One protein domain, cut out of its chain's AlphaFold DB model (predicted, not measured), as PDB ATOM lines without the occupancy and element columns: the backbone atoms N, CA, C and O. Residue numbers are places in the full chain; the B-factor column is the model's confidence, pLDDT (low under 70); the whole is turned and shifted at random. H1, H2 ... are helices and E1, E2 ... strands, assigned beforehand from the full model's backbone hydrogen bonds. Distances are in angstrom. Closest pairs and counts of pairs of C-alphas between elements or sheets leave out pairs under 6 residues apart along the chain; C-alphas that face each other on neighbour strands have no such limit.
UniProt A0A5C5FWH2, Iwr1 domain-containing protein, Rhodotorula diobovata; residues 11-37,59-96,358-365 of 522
ATOM      1  N   PRO A  11     104.750 -31.716 -17.826       73.38
ATOM      2  CA  PRO A  11     104.380 -31.404 -16.453       73.38
ATOM      3  C   PRO A  11     104.364 -32.682 -15.613       73.38
ATOM      4  O   PRO A  11     103.751 -33.682 -15.993       73.38
ATOM      5  N   GLN A  12     105.011 -32.642 -14.450       74.94
ATOM      6  CA  GLN A  12     104.961 -33.739 -13.490       74.94
ATOM      7  C   GLN A  12     103.533 -33.846 -12.925       74.94
ATOM      8  O   GLN A  12     102.978 -32.880 -12.400       74.94
ATOM      9  N   LEU A  13     102.913 -35.017 -13.066       74.75
ATOM     10  CA  LEU A  13     101.542 -35.288 -12.627       74.75
ATOM     11  C   LEU A  13     101.577 -36.187 -11.387       74.75
ATOM     12  O   LEU A  13     101.947 -37.356 -11.486       74.75
ATOM     13  N   SER A  14     101.159 -35.662 -10.237       77.06
ATOM     14  CA  SER A  14     100.945 -36.455  -9.022       77.06
ATOM     15  C   SER A  14      99.545 -37.074  -9.048       77.06
ATOM     16  O   SER A  14      98.562 -36.365  -9.295       77.06
ATOM     17  N   ILE A  15      99.467 -38.381  -8.790       76.94
ATOM     18  CA  ILE A  15      98.242 -39.185  -8.862       76.94
ATOM     19  C   ILE A  15      97.961 -39.778  -7.479       76.94
ATOM     20  O   ILE A  15      98.717 -40.634  -7.029       76.94
ATOM     21  N   LEU A  16      96.866 -39.370  -6.838       80.25
ATOM     22  CA  LEU A  16      96.364 -40.006  -5.616       80.25
ATOM     23  C   LEU A  16      95.278 -41.024  -5.998       80.25
ATOM     24  O   LEU A  16      94.403 -40.722  -6.810       80.25
ATOM     25  N   ARG A  17      95.343 -42.236  -5.438       82.06
ATOM     26  CA  ARG A  17      94.377 -43.321  -5.677       82.06
ATOM     27  C   ARG A  17      93.716 -43.704  -4.360       82.06
ATOM     28  O   ARG A  17      94.421 -44.102  -3.441       82.06
ATOM     29  N   ILE A  18      92.391 -43.642  -4.286       80.94
ATOM     30  CA  ILE A  18      91.629 -44.075  -3.107       80.94
ATOM     31  C   ILE A  18      90.847 -45.339  -3.485       80.94
ATOM     32  O   ILE A  18      90.002 -45.291  -4.376       80.94
ATOM     33  N   LYS A  19      91.144 -46.482  -2.843       84.88
ATOM     34  CA  LYS A  19      90.349 -47.720  -2.974       84.88
ATOM     35  C   LYS A  19      89.099 -47.548  -2.111       84.88
ATOM     36  O   LYS A  19      89.213 -47.514  -0.890       84.88
ATOM     37  N   ARG A  20      87.910 -47.468  -2.713       78.75
ATOM     38  CA  ARG A  20      86.639 -47.512  -1.971       78.75
ATOM     39  C   ARG A  20      85.863 -48.778  -2.289       78.75
ATOM     40  O   ARG A  20      85.862 -49.246  -3.428       78.75
ATOM     41  N   LYS A  21      85.159 -49.322  -1.295       80.50
ATOM     42  CA  LYS A  21      84.134 -50.335  -1.560       80.50
ATOM     43  C   LYS A  21      82.985 -49.656  -2.307       80.50
ATOM     44  O   LYS A  21      82.569 -48.553  -1.950       80.50
ATOM     45  N   ARG A  22      82.490 -50.314  -3.348       74.94
ATOM     46  CA  ARG A  22      81.323 -49.974  -4.164       74.94
ATOM     47  C   ARG A  22      80.082 -50.195  -3.301       74.94
ATOM     48  O   ARG A  22      79.385 -51.197  -3.411       74.94
ATOM     49  N   THR A  23      79.882 -49.285  -2.351       60.50
ATOM     50  CA  THR A  23      78.686 -49.239  -1.511       60.50
ATOM     51  C   THR A  23      77.449 -49.098  -2.401       60.50
ATOM     52  O   THR A  23      77.544 -48.675  -3.549       60.50
ATOM     53  N   HIS A  24      76.276 -49.471  -1.887       55.31
ATOM     54  CA  HIS A  24      75.039 -49.622  -2.667       55.31
ATOM     55  C   HIS A  24      74.470 -48.340  -3.325       55.31
ATOM     56  O   HIS A  24      73.338 -48.371  -3.799       55.31
ATOM     57  N   GLN A  25      75.210 -47.228  -3.404       58.78
ATOM     58  CA  GLN A  25      74.872 -46.141  -4.324       58.78
ATOM     59  C   GLN A  25      75.283 -46.539  -5.757       58.78
ATOM     60  O   GLN A  25      76.476 -46.619  -6.049       58.78
ATOM     61  N   PRO A  26      74.327 -46.794  -6.675       60.81
ATOM     62  CA  PRO A  26      74.636 -47.227  -8.039       60.81
ATOM     63  C   PRO A  26      75.147 -46.080  -8.921       60.81
ATOM     64  O   PRO A  26      75.671 -46.326 -10.005       60.81
ATOM     65  N   THR A  27      74.978 -44.834  -8.476       65.88
ATOM     66  CA  THR A  27      75.554 -43.649  -9.104       65.88
ATOM     67  C   THR A  27      77.067 -43.652  -8.891       65.88
ATOM     68  O   THR A  27      77.496 -43.482  -7.744       65.88
ATOM     69  N   PRO A  28      77.895 -43.809  -9.946       62.62
ATOM     70  CA  PRO A  28      79.297 -43.430  -9.839       62.62
ATOM     71  C   PRO A  28      79.360 -41.966  -9.397       62.62
ATOM     72  O   PRO A  28      78.470 -41.176  -9.721       62.62
ATOM     73  N   LEU A  29      80.392 -41.604  -8.640       61.47
ATOM     74  CA  LEU A  29      80.588 -40.218  -8.242       61.47
ATOM     75  C   LEU A  29      80.993 -39.415  -9.483       61.47
ATOM     76  O   LEU A  29      82.163 -39.392  -9.871       61.47
ATOM     77  N   ASP A  30      79.977 -38.813 -10.114       58.47
ATOM     78  CA  ASP A  30      80.102 -37.884 -11.235       58.47
ATOM     79  C   ASP A  30      81.205 -36.882 -10.917       58.47
ATOM     80  O   ASP A  30      81.213 -36.293  -9.835       58.47
ATOM     81  N   ALA A  31      82.150 -36.748 -11.853       56.16
ATOM     82  CA  ALA A  31      83.498 -36.262 -11.591       56.16
ATOM     83  C   ALA A  31      83.526 -35.025 -10.681       56.16
ATOM     84  O   ALA A  31      83.313 -33.896 -11.139       56.16
ATOM     85  N   LEU A  32      83.805 -35.249  -9.389       52.16
ATOM     86  CA  LEU A  32      83.864 -34.197  -8.380       52.16
ATOM     87  C   LEU A  32      85.111 -33.352  -8.619       52.16
ATOM     88  O   LEU A  32      86.177 -33.557  -8.035       52.16
ATOM     89  N   VAL A  33      84.958 -32.362  -9.493       54.50
ATOM     90  CA  VAL A  33      85.842 -31.209  -9.535       54.50
ATOM     91  C   VAL A  33      85.609 -30.445  -8.242       54.50
ATOM     92  O   VAL A  33      84.600 -29.758  -8.088       54.50
ATOM     93  N   ILE A  34      86.552 -30.567  -7.309       53.88
ATOM     94  CA  ILE A  34      86.593 -29.757  -6.092       53.88
ATOM     95  C   ILE A  34      87.015 -28.337  -6.505       53.88
ATOM     96  O   ILE A  34      88.150 -27.900  -6.297       53.88
ATOM     97  N   GLU A  35      86.099 -27.607  -7.155       50.03
ATOM     98  CA  GLU A  35      86.181 -26.153  -7.260       50.03
ATOM     99  C   GLU A  35      86.019 -25.609  -5.845       50.03
ATOM    100  O   GLU A  35      84.910 -25.444  -5.338       50.03
ATOM    101  N   GLN A  36      87.151 -25.347  -5.189       52.16
ATOM    102  CA  GLN A  36      87.152 -24.622  -3.933       52.16
ATOM    103  C   GLN A  36      86.489 -23.268  -4.197       52.16
ATOM    104  O   GLN A  36      87.064 -22.395  -4.857       52.16
ATOM    105  N   ALA A  37      85.270 -23.092  -3.681       44.09
ATOM    106  CA  ALA A  37      84.700 -21.771  -3.512       44.09
ATOM    107  C   ALA A  37      85.752 -20.965  -2.751       44.09
ATOM    108  O   ALA A  37      86.112 -21.348  -1.638       44.09
ATOM    109  N   ILE A  59      94.884 -28.365  -4.525       62.62
ATOM    110  CA  ILE A  59      93.648 -29.148  -4.523       62.62
ATOM    111  C   ILE A  59      93.527 -29.941  -5.830       62.62
ATOM    112  O   ILE A  59      93.773 -29.421  -6.924       62.62
ATOM    113  N   PHE A  60      93.147 -31.213  -5.710       66.25
ATOM    114  CA  PHE A  60      92.936 -32.107  -6.842       66.25
ATOM    115  C   PHE A  60      91.765 -31.613  -7.702       66.25
ATOM    116  O   PHE A  60      90.645 -31.446  -7.225       66.25
ATOM    117  N   ARG A  61      92.033 -31.369  -8.989       68.12
ATOM    118  CA  ARG A  61      91.074 -30.731  -9.912       68.12
ATOM    119  C   ARG A  61      90.162 -31.702 -10.647       68.12
ATOM    120  O   ARG A  61      89.217 -31.270 -11.297       68.12
ATOM    121  N   PHE A  62      90.478 -32.985 -10.606       69.88
ATOM    122  CA  PHE A  62      89.748 -34.020 -11.313       69.88
ATOM    123  C   PHE A  62      89.776 -35.278 -10.462       69.88
ATOM    124  O   PHE A  62      90.864 -35.744 -10.114       69.88
ATOM    125  N   ALA A  63      88.591 -35.781 -10.141       71.81
ATOM    126  CA  ALA A  63      88.354 -37.080  -9.543       71.81
ATOM    127  C   ALA A  63      87.485 -37.867 -10.523       71.81
ATOM    128  O   ALA A  63      86.430 -37.378 -10.926       71.81
ATOM    129  N   GLU A  64      87.914 -39.062 -10.913       82.00
ATOM    130  CA  GLU A  64      87.085 -39.981 -11.692       82.00
ATOM    131  C   GLU A  64      87.090 -41.358 -11.030       82.00
ATOM    132  O   GLU A  64      88.145 -41.862 -10.637       82.00
ATOM    133  N   THR A  65      85.911 -41.972 -10.932       82.38
ATOM    134  CA  THR A  65      85.760 -43.382 -10.566       82.38
ATOM    135  C   THR A  65      86.163 -44.255 -11.749       82.38
ATOM    136  O   THR A  65      85.448 -44.320 -12.753       82.38
ATOM    137  N   VAL A  66      87.300 -44.936 -11.637       85.94
ATOM    138  CA  VAL A  66      87.879 -45.741 -12.717       85.94
ATOM    139  C   VAL A  66      87.769 -47.237 -12.366       85.94
ATOM    140  O   VAL A  66      88.224 -47.639 -11.292       85.94
ATOM    141  N   PRO A  67      87.199 -48.092 -13.243       84.88
ATOM    142  CA  PRO A  67      87.181 -49.544 -13.035       84.88
ATOM    143  C   PRO A  67      88.597 -50.124 -12.944       84.88
ATOM    144  O   PRO A  67      89.468 -49.688 -13.705       84.88
ATOM    145  N   LEU A  68      88.812 -51.145 -12.098       82.44
ATOM    146  CA  LEU A  68      90.108 -51.839 -11.954       82.44
ATOM    147  C   LEU A  68      90.684 -52.274 -13.312       82.44
ATOM    148  O   LEU A  68      91.863 -52.055 -13.595       82.44
ATOM    149  N   ASP A  69      89.818 -52.771 -14.194       85.56
ATOM    150  CA  ASP A  69      90.131 -53.180 -15.564       85.56
ATOM    151  C   ASP A  69      90.809 -52.117 -16.427       85.56
ATOM    152  O   ASP A  69      91.356 -52.450 -17.478       85.56
ATOM    153  N   SER A  70      90.760 -50.843 -16.043       87.81
ATOM    154  CA  SER A  70      91.439 -49.756 -16.757       87.81
ATOM    155  C   SER A  70      92.951 -49.770 -16.522       87.81
ATOM    156  O   SER A  70      93.700 -49.257 -17.353       87.81
ATOM    157  N   PHE A  71      93.396 -50.383 -15.421       86.31
ATOM    158  CA  PHE A  71      94.802 -50.536 -15.048       86.31
ATOM    159  C   PHE A  71      95.384 -51.898 -15.440       86.31
ATOM    160  O   PHE A  71      96.599 -52.008 -15.582       86.31
ATOM    161  N   SER A  72      94.548 -52.915 -15.690       89.31
ATOM    162  CA  SER A  72      95.004 -54.286 -15.980       89.31
ATOM    163  C   SER A  72      95.770 -54.449 -17.298       89.31
ATOM    164  O   SER A  72      96.431 -55.461 -17.505       89.31
ATOM    165  N   THR A  73      95.723 -53.460 -18.201       94.44
ATOM    166  CA  THR A  73      96.513 -53.478 -19.445       94.44
ATOM    167  C   THR A  73      97.207 -52.137 -19.701       94.44
ATOM    168  O   THR A  73      96.638 -51.072 -19.419       94.44
ATOM    169  N   PRO A  74      98.415 -52.141 -20.303       89.56
ATOM    170  CA  PRO A  74      99.152 -50.912 -20.603       89.56
ATOM    171  C   PRO A  74      98.406 -50.022 -21.608       89.56
ATOM    172  O   PRO A  74      98.439 -48.798 -21.493       89.56
ATOM    173  N   THR A  75      97.669 -50.617 -22.551       95.06
ATOM    174  CA  THR A  75      96.870 -49.893 -23.551       95.06
ATOM    175  C   THR A  75      95.718 -49.113 -22.913       95.06
ATOM    176  O   THR A  75      95.549 -47.930 -23.215       95.06
ATOM    177  N   LYS A  76      94.959 -49.726 -21.992       91.75
ATOM    178  CA  LYS A  76      93.900 -49.021 -21.245       91.75
ATOM    179  C   LYS A  76      94.487 -47.959 -20.310       91.75
ATOM    180  O   LYS A  76      93.984 -46.841 -20.290       91.75
ATOM    181  N   THR A  77      95.611 -48.252 -19.650       89.38
ATOM    182  CA  THR A  77      96.326 -47.280 -18.800       89.38
ATOM    183  C   THR A  77      96.783 -46.050 -19.597       89.38
ATOM    184  O   THR A  77      96.682 -44.922 -19.111       89.38
ATOM    185  N   ARG A  78      97.248 -46.239 -20.841       92.88
ATOM    186  CA  ARG A  78      97.590 -45.138 -21.753       92.88
ATOM    187  C   ARG A  78      96.349 -44.352 -22.182       92.88
ATOM    188  O   ARG A  78      96.344 -43.139 -22.032       92.88
ATOM    189  N   SER A  79      95.286 -45.034 -22.613       94.25
ATOM    190  CA  SER A  79      94.007 -44.404 -22.981       94.25
ATOM    191  C   SER A  79      93.419 -43.556 -21.842       94.25
ATOM    192  O   SER A  79      92.959 -42.436 -22.063       94.25
ATOM    193  N   LEU A  80      93.514 -44.043 -20.600       88.56
ATOM    194  CA  LEU A  80      93.146 -43.296 -19.399       88.56
ATOM    195  C   LEU A  80      93.980 -42.012 -19.269       88.56
ATOM    196  O   LEU A  80      93.402 -40.929 -19.170       88.56
ATOM    197  N   ARG A  81      95.319 -42.110 -19.323       87.88
ATOM    198  CA  ARG A  81      96.225 -40.943 -19.273       87.88
ATOM    199  C   ARG A  81      95.906 -39.923 -20.366       87.88
ATOM    200  O   ARG A  81      95.779 -38.742 -20.050       87.88
ATOM    201  N   ASP A  82      95.729 -40.368 -21.606       92.56
ATOM    202  CA  ASP A  82      95.440 -39.501 -22.754       92.56
ATOM    203  C   ASP A  82      94.088 -38.776 -22.574       92.56
ATOM    204  O   ASP A  82      93.982 -37.573 -22.827       92.56
ATOM    205  N   ARG A  83      93.067 -39.464 -22.040       89.38
ATOM    206  CA  ARG A  83      91.764 -38.868 -21.692       89.38
ATOM    207  C   ARG A  83      91.884 -37.788 -20.612       89.38
ATOM    208  O   ARG A  83      91.278 -36.728 -20.749       89.38
ATOM    209  N   ILE A  84      92.682 -38.022 -19.570       84.50
ATOM    210  CA  ILE A  84      92.906 -37.049 -18.486       84.50
ATOM    211  C   ILE A  84      93.706 -35.845 -18.987       84.50
ATOM    212  O   ILE A  84      93.360 -34.707 -18.678       84.50
ATOM    213  N   GLN A  85      94.742 -36.066 -19.801       86.94
ATOM    214  CA  GLN A  85      95.498 -34.981 -20.432       86.94
ATOM    215  C   GLN A  85      94.603 -34.137 -21.348       86.94
ATOM    216  O   GLN A  85      94.650 -32.910 -21.275       86.94
ATOM    217  N   SER A  86      93.728 -34.776 -22.132       88.62
ATOM    218  CA  SER A  86      92.709 -34.093 -22.938       88.62
ATOM    219  C   SER A  86      91.748 -33.265 -22.075       88.62
ATOM    220  O   SER A  86      91.493 -32.106 -22.392       88.62
ATOM    221  N   PHE A  87      91.282 -33.795 -20.940       84.62
ATOM    222  CA  PHE A  87      90.403 -33.070 -20.014       84.62
ATOM    223  C   PHE A  87      91.097 -31.873 -19.342       84.62
ATOM    224  O   PHE A  87      90.495 -30.812 -19.185       84.62
ATOM    225  N   LEU A  88      92.375 -32.010 -18.972       82.31
ATOM    226  CA  LEU A  88      93.176 -30.922 -18.400       82.31
ATOM    227  C   LEU A  88      93.513 -29.834 -19.435       82.31
ATOM    228  O   LEU A  88      93.562 -28.656 -19.081       82.31
ATOM    229  N   ALA A  89      93.725 -30.207 -20.702       85.50
ATOM    230  CA  ALA A  89      93.957 -29.269 -21.804       85.50
ATOM    231  C   ALA A  89      92.664 -28.584 -22.289       85.50
ATOM    232  O   ALA A  89      92.682 -27.420 -22.700       85.50
ATOM    233  N   HIS A  90      91.539 -29.299 -22.242       84.56
ATOM    234  CA  HIS A  90      90.235 -28.872 -22.742       84.56
ATOM    235  C   HIS A  90      89.137 -29.152 -21.701       84.56
ATOM    236  O   HIS A  90      88.287 -30.021 -21.917       84.56
ATOM    237  N   PRO A  91      89.116 -28.411 -20.572       77.25
ATOM    238  CA  PRO A  91      88.065 -28.559 -19.573       77.25
ATOM    239  C   PRO A  91      86.701 -28.266 -20.220       77.25
ATOM    240  O   PRO A  91      86.548 -27.232 -20.882       77.25
ATOM    241  N   PRO A  92      85.695 -29.148 -20.068       74.06
ATOM    242  CA  PRO A  92      84.436 -29.001 -20.781       74.06
ATOM    243  C   PRO A  92      83.726 -27.698 -20.373       74.06
ATOM    244  O   PRO A  92      83.641 -27.378 -19.182       74.06
ATOM    245  N   PRO A  93      83.154 -26.942 -21.331       70.38
ATOM    246  CA  PRO A  93      82.661 -25.579 -21.100       70.38
ATOM    247  C   PRO A  93      81.464 -25.486 -20.137       70.38
ATOM    248  O   PRO A  93      81.095 -24.385 -19.727       70.38
ATOM    249  N   ALA A  94      80.865 -26.621 -19.765       56.84
ATOM    250  CA  ALA A  94      79.851 -26.710 -18.718       56.84
ATOM    251  C   ALA A  94      80.419 -26.400 -17.319       56.84
ATOM    252  O   ALA A  94      79.759 -25.714 -16.541       56.84
ATOM    253  N   LEU A  95      81.651 -26.835 -17.022       55.62
ATOM    254  CA  LEU A  95      82.283 -26.651 -15.708       55.62
ATOM    255  C   LEU A  95      82.786 -25.214 -15.519       55.62
ATOM    256  O   LEU A  95      82.526 -24.594 -14.493       55.62
ATOM    257  N   SER A  96      83.361 -24.614 -16.570       52.16
ATOM    258  CA  SER A  96      83.869 -23.229 -16.568       52.16
ATOM    259  C   SER A  96      82.830 -22.149 -16.198       52.16
ATOM    260  O   SER A  96      83.198 -20.981 -16.046       52.16
ATOM    261  N   TYR A 358      88.395 -47.605  -7.719       81.62
ATOM    262  CA  TYR A 358      89.417 -46.604  -7.434       81.62
ATOM    263  C   TYR A 358      88.940 -45.226  -7.875       81.62
ATOM    264  O   TYR A 358      88.652 -45.007  -9.054       81.62
ATOM    265  N   ASP A 359      88.916 -44.285  -6.940       81.31
ATOM    266  CA  ASP A 359      88.909 -42.867  -7.274       81.31
ATOM    267  C   ASP A 359      90.322 -42.434  -7.568       81.31
ATOM    268  O   ASP A 359      91.236 -42.681  -6.771       81.31
ATOM    269  N   VAL A 360      90.503 -41.775  -8.705       79.31
ATOM    270  CA  VAL A 360      91.822 -41.304  -9.089       79.31
ATOM    271  C   VAL A 360      91.811 -39.797  -9.234       79.31
ATOM    272  O   VAL A 360      91.114 -39.228 -10.074       79.31
ATOM    273  N   TYR A 361      92.591 -39.171  -8.360       79.06
ATOM    274  CA  TYR A 361      92.690 -37.740  -8.184       79.06
ATOM    275  C   TYR A 361      93.979 -37.233  -8.821       79.06
ATOM    276  O   TYR A 361      95.075 -37.712  -8.515       79.06
ATOM    277  N   TYR A 362      93.852 -36.239  -9.697       78.12
ATOM    278  CA  TYR A 362      94.975 -35.725 -10.477       78.12
ATOM    279  C   TYR A 362      95.320 -34.289 -10.105       78.12
ATOM    280  O   TYR A 362      94.462 -33.401 -10.037       78.12
ATOM    281  N   ARG A 363      96.619 -34.060  -9.917       77.50
ATOM    282  CA  ARG A 363      97.216 -32.741  -9.718       77.50
ATOM    283  C   ARG A 363      98.428 -32.609 -10.633       77.50
ATOM    284  O   ARG A 363      99.339 -33.430 -10.590       77.50
ATOM    285  N   ALA A 364      98.455 -31.544 -11.430       70.88
ATOM    286  CA  ALA A 364      99.700 -31.069 -12.012       70.88
ATOM    287  C   ALA A 364     100.535 -30.462 -10.883       70.88
ATOM    288  O   ALA A 364     100.109 -29.487 -10.255       70.88
ATOM    289  N   ALA A 365     101.697 -31.046 -10.602       66.81
ATOM    290  CA  ALA A 365     102.694 -30.347  -9.817       66.81
ATOM    291  C   ALA A 365     103.105 -29.100 -10.621       66.81
ATOM    292  O   ALA A 365     103.287 -29.201 -11.841       66.81
TER     293      ALA A 365
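What this domain is: This is residues 11 to 37, 59 to 96 and 358 to 365 of the 522 residues of the protein "Iwr1 domain-containing protein" of Rhodotorula diobovata (UniProt A0A5C5FWH2). A small, strongly twisted antiparallel sheet, in the order E1, E3, E2, is grazed by one helix, H1, while unnamed residues 22 to 37 fold back from E1 past E2. The 73 printed residues hold E1, E2, H1 and E3 along the chain, a mixed class. The whole is compact, radius of gyration of the C-alphas 12.8 A, spanning 30 by 30 by 21 A.

How they stand to each other: Inner strand E3, residues 358 to 364, is antiparallel to edge strand E1, residues 13 to 21, at 162 degrees; N 16 and O 361 are within hydrogen-bond range at 3.0 A. E3 is antiparallel to edge strand E2, residues 62 to 66, at 151 degrees; N 66 and O 358 are within range at 2.9 A. H1, residues 74 to 89, only grazes the sheet with residues 80 to 88. Every O i to N i+4 pair in H1 is within range.

Where its parts are: E1 spans 25.5 A from C-alpha 13 at (101.542, -35.288, -12.627), E2 12.0 A, H1 22.3 A, and E3 19.2 A to C-alpha 364 at (99.700, -31.069, -12.012).

The domain as a whole: C-alphas 37 and 59 are 11.6 A apart across one cut, 96 and 358 25.7 A across another. Residues 89 to 94 stand free. pLDDT is under 70 at residues 23 to 37, 59 to 62, 94 to 96 and 365.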